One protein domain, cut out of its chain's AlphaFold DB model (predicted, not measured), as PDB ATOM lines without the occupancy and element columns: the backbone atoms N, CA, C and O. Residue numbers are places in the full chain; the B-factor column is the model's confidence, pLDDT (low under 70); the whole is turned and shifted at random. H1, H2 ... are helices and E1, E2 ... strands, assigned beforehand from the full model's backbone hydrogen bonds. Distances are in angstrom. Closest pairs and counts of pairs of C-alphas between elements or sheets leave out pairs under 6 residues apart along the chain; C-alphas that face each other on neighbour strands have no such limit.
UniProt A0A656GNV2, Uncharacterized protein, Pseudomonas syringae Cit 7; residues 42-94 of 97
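AT A GLANCE: This is residues 42 to 94 of the 97 residues of an uncharacterized protein of Pseudomonas syringae Cit 7 (UniProt A0A656GNV2). A long hairpin, E4 and E5, with short E3 beside E4 makes an antiparallel sheet, E3 - E4 - E5; a smaller antiparallel hairpin, E1 and E2, sits off one side and little H1 at one end. The printed part has 53 residues, mostly strand, in the order E1 E2 E3 H1 E4 E5. It is flat, 34 by 25 by 11 A, and only just compact, close to loose, with a radius of gyration of the C-alphas of 11.9 A.

IN THESE COORDINATES: E1, residues 42 to 45, begins at C-alpha 42 (307.352, 295.263, 403.401). E2 is residues 50 to 54, E3 59 to 61, H1 68 to 72. E4, residues 76 to 82, spans 20.5 A; E5, 87 to 93, spans 20.2 A, ending at C-alpha 93 (310.740, 296.064, 418.032).

HOW THE PARTS SIT: Within hydrogen-bond range are N 43 and O 52 of E1 and E2, 3.0 A; N 61 and O 79 of E3 and E4, 2.7 A; N 78 and O 91 of E4 and E5, 2.8 A. The closest C-alphas of E1 and E5, Leu 45 and Glu 93, are 6.7 A apart. H1, its O i to N i+4 pair within range, is not on the sheet.

THE WHOLE: The farthest C-alphas, Gln 73 and Ala 84, are 34.7 A apart. The printed part has no cut or long link; no printed residue is under 70 in pLDDT.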
ATOM      1  N   ASN A  42     306.105 294.834 402.778       92.62
ATOM      2  CA  ASN A  42     307.352 295.263 403.401       92.62
ATOM      3  C   ASN A  42     307.130 295.390 404.899       92.62
ATOM      4  O   ASN A  42     306.139 295.972 405.336       92.62
ATOM      5  N   ALA A  43     308.088 294.894 405.668       92.12
ATOM      6  CA  ALA A  43     308.178 295.165 407.088       92.12
ATOM      7  C   ALA A  43     309.400 296.040 407.353       92.12
ATOM      8  O   ALA A  43     310.439 295.912 406.702       92.12
ATOM      9  N   SER A  44     309.234 296.979 408.278       93.00
ATOM     10  CA  SER A  44     310.241 297.975 408.623       93.00
ATOM     11  C   SER A  44     310.439 298.015 410.130       93.00
ATOM     12  O   SER A  44     309.476 297.921 410.886       93.00
ATOM     13  N   LEU A  45     311.693 298.165 410.529       91.69
ATOM     14  CA  LEU A  45     312.185 298.241 411.899       91.69
ATOM     15  C   LEU A  45     313.169 299.413 412.012       91.69
ATOM     16  O   LEU A  45     313.641 299.957 411.002       91.69
ATOM     17  N   LEU A  46     313.505 299.791 413.242       92.12
ATOM     18  CA  LEU A  46     314.458 300.842 413.591       92.12
ATOM     19  C   LEU A  46     314.102 302.179 412.926       92.12
ATOM     20  O   LEU A  46     314.953 302.844 412.328       92.12
ATOM     21  N   GLY A  47     312.813 302.527 412.937       88.56
ATOM     22  CA  GLY A  47     312.298 303.717 412.255       88.56
ATOM     23  C   GLY A  47     312.493 303.693 410.732       88.56
ATOM     24  O   GLY A  47     312.710 304.742 410.129       88.56
ATOM     25  N   GLY A  48     312.475 302.508 410.110       91.19
ATOM     26  CA  GLY A  48     312.629 302.332 408.661       91.19
ATOM     27  C   GLY A  48     314.072 302.201 408.176       91.19
ATOM     28  O   GLY A  48     314.311 302.177 406.974       91.19
ATOM     29  N   LYS A  49     315.050 302.115 409.085       93.50
ATOM     30  CA  LYS A  49     316.458 301.879 408.717       93.50
ATOM     31  C   LYS A  49     316.731 300.427 408.343       93.50
ATOM     32  O   LYS A  49     317.659 300.159 407.587       93.50
ATOM     33  N   LEU A  50     315.936 299.505 408.881       93.12
ATOM     34  CA  LEU A  50     315.949 298.102 408.504       93.12
ATOM     35  C   LEU A  50     314.614 297.780 407.840       93.12
ATOM     36  O   LEU A  50     313.581 297.760 408.503       93.12
ATOM     37  N   THR A  51     314.643 297.511 406.541       95.06
ATOM     38  CA  THR A  51     313.459 297.122 405.772       95.06
ATOM     39  C   THR A  51     313.732 295.807 405.072       95.06
ATOM     40  O   THR A  51     314.796 295.615 404.485       95.06
ATOM     41  N   PHE A  52     312.762 294.901 405.117       94.00
ATOM     42  CA  PHE A  52     312.814 293.643 404.390       94.00
ATOM     43  C   PHE A  52     311.493 293.377 403.687       94.00
ATOM     44  O   PHE A  52     310.407 293.741 404.149       94.00
ATOM     45  N   THR A  53     311.618 292.717 402.545       95.19
ATOM     46  CA  THR A  53     310.491 292.313 401.724       95.19
ATOM     47  C   THR A  53     309.986 290.955 402.186       95.19
ATOM     48  O   THR A  53     310.739 289.986 402.279       95.19
ATOM     49  N   ILE A  54     308.692 290.893 402.464       94.62
ATOM     50  CA  ILE A  54     307.961 289.684 402.804       94.62
ATOM     51  C   ILE A  54     307.360 289.137 401.503       94.62
ATOM     52  O   ILE A  54     306.593 289.851 400.844       94.62
ATOM     53  N   PRO A  55     307.700 287.897 401.111       92.19
ATOM     54  CA  PRO A  55     307.171 287.283 399.900       92.19
ATOM     55  C   PRO A  55     305.640 287.230 399.878       92.19
ATOM     56  O   PRO A  55     304.973 287.273 400.913       92.19
ATOM     57  N   ALA A  56     305.081 287.087 398.679       92.25
ATOM     58  CA  ALA A  56     303.646 286.900 398.515       92.25
ATOM     59  C   ALA A  56     303.144 285.642 399.254       92.25
ATOM     60  O   ALA A  56     303.887 284.686 399.478       92.25
ATOM     61  N   GLY A  57     301.863 285.638 399.624       91.56
ATOM     62  CA  GLY A  57     301.221 284.519 400.327       91.56
ATOM     63  C   GLY A  57     301.328 284.566 401.855       91.56
ATOM     64  O   GLY A  57     300.659 283.789 402.535       91.56
ATOM     65  N   TYR A  58     302.098 285.506 402.403       93.81
ATOM     66  CA  TYR A  58     302.054 285.847 403.821       93.81
ATOM     67  C   TYR A  58     300.905 286.816 404.104       93.81
ATOM     68  O   TYR A  58     300.800 287.857 403.466       93.81
ATOM     69  N   VAL A  59     300.061 286.512 405.085       92.19
ATOM     70  CA  VAL A  59     298.969 287.390 405.525       92.19
ATOM     71  C   VAL A  59     299.355 288.031 406.851       92.19
ATOM     72  O   VAL A  59     299.648 287.311 407.807       92.19
ATOM     73  N   GLN A  60     299.357 289.365 406.912       91.12
ATOM     74  CA  GLN A  60     299.569 290.092 408.161       91.12
ATOM     75  C   GLN A  60     298.362 289.912 409.090       91.12
ATOM     76  O   GLN A  60     297.218 290.138 408.698       91.12
ATOM     77  N   GLY A  61     298.627 289.502 410.323       85.56
ATOM     78  CA  GLY A  61     297.679 289.411 411.421       85.56
ATOM     79  C   GLY A  61     298.063 290.342 412.566       85.56
ATOM     80  O   GLY A  61     299.202 290.808 412.676       85.56
ATOM     81  N   GLU A  62     297.093 290.604 413.434       77.81
ATOM     82  CA  GLU A  62     297.325 291.358 414.661       77.81
ATOM     83  C   GLU A  62     298.086 290.514 415.688       77.81
ATOM     84  O   GLU A  62     297.936 289.292 415.750       77.81
ATOM     85  N   MET A  63     298.893 291.180 416.514       79.31
ATOM     86  CA  MET A  63     299.606 290.559 417.627       79.31
ATOM     87  C   MET A  63     298.914 290.976 418.934       79.31
ATOM     88  O   MET A  63     299.136 292.094 419.401       79.31
ATOM     89  N   PRO A  64     298.045 290.126 419.514       73.06
ATOM     90  CA  PRO A  64     297.207 290.509 420.653       73.06
ATOM     91  C   PRO A  64     298.006 290.781 421.934       73.06
ATOM     92  O   PRO A  64     297.510 291.462 422.824       73.06
ATOM     93  N   GLU A  65     299.246 290.289 422.020       77.06
ATOM     94  CA  GLU A  65     300.151 290.541 423.149       77.06
ATOM     95  C   GLU A  65     300.643 291.996 423.216       77.06
ATOM     96  O   GLU A  65     301.041 292.464 424.280       77.06
ATOM     97  N   ILE A  66     300.597 292.735 422.100       81.38
ATOM     98  CA  ILE A  66     300.963 294.154 422.069       81.38
ATOM     99  C   ILE A  66     299.696 294.985 422.264       81.38
ATOM    100  O   ILE A  66     299.002 295.367 421.313       81.38
ATOM    101  N   ASP A  67     299.409 295.269 423.530       82.56
ATOM    102  CA  ASP A  67     298.305 296.127 423.938       82.56
ATOM    103  C   ASP A  67     298.603 297.626 423.711       82.56
ATOM    104  O   ASP A  67     299.690 298.037 423.296       82.56
ATOM    105  N   ALA A  68     297.613 298.484 423.970       84.75
ATOM    106  CA  ALA A  68     297.762 299.925 423.777       84.75
ATOM    107  C   ALA A  68     298.849 300.555 424.670       84.75
ATOM    108  O   ALA A  68     299.452 301.554 424.273       84.75
ATOM    109  N   LYS A  69     299.124 299.982 425.852       85.25
ATOM    110  CA  LYS A  69     300.176 300.481 426.746       85.25
ATOM    111  C   LYS A  69     301.554 300.167 426.180       85.25
ATOM    112  O   LYS A  69     302.390 301.064 426.132       85.25
ATOM    113  N   ALA A  70     301.759 298.949 425.687       85.38
ATOM    114  CA  ALA A  70     302.993 298.547 425.026       85.38
ATOM    115  C   ALA A  70     303.257 299.411 423.782       85.38
ATOM    116  O   ALA A  70     304.359 299.937 423.618       85.38
ATOM    117  N   LYS A  71     302.229 299.672 422.960       85.50
ATOM    118  CA  LYS A  71     302.352 300.587 421.807       85.50
ATOM    119  C   LYS A  71     302.757 302.000 422.227       85.50
ATOM    120  O   LYS A  71     303.607 302.603 421.580       85.50
ATOM    121  N   ALA A  72     302.188 302.521 423.318       87.12
ATOM    122  CA  ALA A  72     302.549 303.837 423.853       87.12
ATOM    123  C   ALA A  72     303.993 303.893 424.386       87.12
ATOM    124  O   ALA A  72     304.608 304.955 424.376       87.12
ATOM    125  N   GLN A  73     304.547 302.755 424.806       88.12
ATOM    126  CA  GLN A  73     305.956 302.604 425.182       88.12
ATOM    127  C   GLN A  73     306.882 302.384 423.973       88.12
ATOM    128  O   GLN A  73     308.072 302.156 424.157       88.12
ATOM    129  N   GLY A  74     306.356 302.454 422.746       86.12
ATOM    130  CA  GLY A  74     307.121 302.275 421.511       86.12
ATOM    131  C   GLY A  74     307.320 300.818 421.096       86.12
ATOM    132  O   GLY A  74     308.072 300.563 420.159       86.12
ATOM    133  N   VAL A  75     306.651 299.863 421.749       89.25
ATOM    134  CA  VAL A  75     306.686 298.456 421.338       89.25
ATOM    135  C   VAL A  75     305.853 298.284 420.074       89.25
ATOM    136  O   VAL A  75     304.668 298.626 420.035       89.25
ATOM    137  N   THR A  76     306.460 297.721 419.035       89.44
ATOM    138  CA  THR A  76     305.774 297.406 417.781       89.44
ATOM    139  C   THR A  76     305.895 295.927 417.464       89.44
ATOM    140  O   THR A  76     306.853 295.256 417.852       89.44
ATOM    141  N   GLY A  77     304.897 295.398 416.761       88.94
ATOM    142  CA  GLY A  77     304.947 294.028 416.299       88.94
ATOM    143  C   GLY A  77     303.932 293.724 415.216       88.94
ATOM    144  O   GLY A  77     302.897 294.382 415.090       88.94
ATOM    145  N   SER A  78     304.252 292.737 414.396       90.06
ATOM    146  CA  SER A  78     303.385 292.213 413.349       90.06
ATOM    147  C   SER A  78     303.637 290.724 413.173       90.06
ATOM    148  O   SER A  78     304.784 290.268 413.175       90.06
ATOM    149  N   LEU A  79     302.547 289.980 413.001       92.56
ATOM    150  CA  LEU A  79     302.577 288.558 412.705       92.56
ATOM    151  C   LEU A  79     302.263 288.368 411.225       92.56
ATOM    152  O   LEU A  79     301.271 288.903 410.749       92.56
ATOM    153  N   TYR A  80     303.060 287.596 410.500       93.62
ATOM    154  CA  TYR A  80     302.783 287.253 409.110       93.62
ATOM    155  C   TYR A  80     302.713 285.738 408.972       93.62
ATOM    156  O   TYR A  80     303.687 285.036 409.243       93.62
ATOM    157  N   THR A  81     301.577 285.223 408.513       94.38
ATOM    158  CA  THR A  81     301.338 283.779 408.415       94.38
ATOM    159  C   THR A  81     301.217 283.359 406.961       94.38
ATOM    160  O   THR A  81     300.404 283.909 406.221       94.38
ATOM    161  N   ASN A  82     301.980 282.344 406.559       95.00
ATOM    162  CA  ASN A  82     301.797 281.641 405.294       95.00
ATOM    163  C   ASN A  82     301.301 280.221 405.602       95.00
ATOM    164  O   ASN A  82     302.071 279.339 405.989       95.00
ATOM    165  N   ALA A  83     299.991 280.013 405.459       92.38
ATOM    166  CA  ALA A  83     299.350 278.738 405.775       92.38
ATOM    167  C   ALA A  83     299.731 277.620 404.790       92.38
ATOM    168  O   ALA A  83     299.847 276.466 405.197       92.38
ATOM    169  N   ALA A  84     299.963 277.963 403.516       92.44
ATOM    170  CA  ALA A  84     300.356 277.001 402.488       92.44
ATOM    171  C   ALA A  84     301.733 276.395 402.792       92.44
ATOM    172  O   ALA A  84     301.921 275.185 402.689       92.44
ATOM    173  N   GLU A  85     302.671 277.228 403.243       94.75
ATOM    174  CA  GLU A  85     304.019 276.795 403.616       94.75
ATOM    175  C   GLU A  85     304.157 276.376 405.083       94.75
ATOM    176  O   GLU A  85     305.222 275.906 405.483       94.75
ATOM    177  N   LYS A  86     303.105 276.538 405.896       94.81
ATOM    178  CA  LYS A  86     303.131 276.317 407.353       94.81
ATOM    179  C   LYS A  86     304.252 277.105 408.042       94.81
ATOM    180  O   LYS A  86     304.954 276.583 408.907       94.81
ATOM    181  N   ARG A  87     304.423 278.372 407.654       95.19
ATOM    182  CA  ARG A  87     305.426 279.280 408.226       95.19
ATOM    183  C   ARG A  87     304.773 280.485 408.882       95.19
ATOM    184  O   ARG A  87     303.756 280.993 408.411       95.19
ATOM    185  N   VAL A  88     305.424 280.974 409.931       93.75
ATOM    186  CA  VAL A  88     305.085 282.224 410.610       93.75
ATOM    187  C   VAL A  88     306.338 283.085 410.667       93.75
ATOM    188  O   VAL A  88     307.417 282.594 410.990       93.75
ATOM    189  N   LEU A  89     306.188 284.361 410.333       93.50
ATOM    190  CA  LEU A  89     307.205 285.385 410.485       93.50
ATOM    191  C   LEU A  89     306.722 286.382 411.537       93.50
ATOM    192  O   LEU A  89     305.631 286.937 411.425       93.50
ATOM    193  N   ILE A  90     307.539 286.584 412.565       93.25
ATOM    194  CA  ILE A  90     307.264 287.512 413.659       93.25
ATOM    195  C   ILE A  90     308.255 288.658 413.537       93.25
ATOM    196  O   ILE A  90     309.461 288.435 413.453       93.25
ATOM    197  N   VAL A  91     307.732 289.876 413.504       92.62
ATOM    198  CA  VAL A  91     308.525 291.094 413.371       92.62
ATOM    199  C   VAL A  91     308.203 291.963 414.564       92.62
ATOM    200  O   VAL A  91     307.059 292.387 414.679       92.62
ATOM    201  N   THR A  92     309.166 292.204 415.448       92.06
ATOM    202  CA  THR A  92     308.962 292.988 416.670       92.06
ATOM    203  C   THR A  92     310.111 293.953 416.918       92.06
ATOM    204  O   THR A  92     311.263 293.679 416.580       92.06
ATOM    205  N   GLU A  93     309.783 295.083 417.534       90.50
ATOM    206  CA  GLU A  93     310.740 296.064 418.032       90.50
ATOM    207  C   GLU A  93     310.314 296.485 419.430       90.50
ATOM    208  O   GLU A  93     309.170 296.894 419.638       90.50
ATOM    209  N   THR A  94     311.244 296.401 420.374       91.12
ATOM    210  CA  THR A  94     311.028 296.807 421.759       91.12
ATOM    211  C   THR A  94     312.134 297.783 422.138       91.12
ATOM    212  O   THR A  94     313.307 297.404 422.080       91.12
TER     213      THR A  94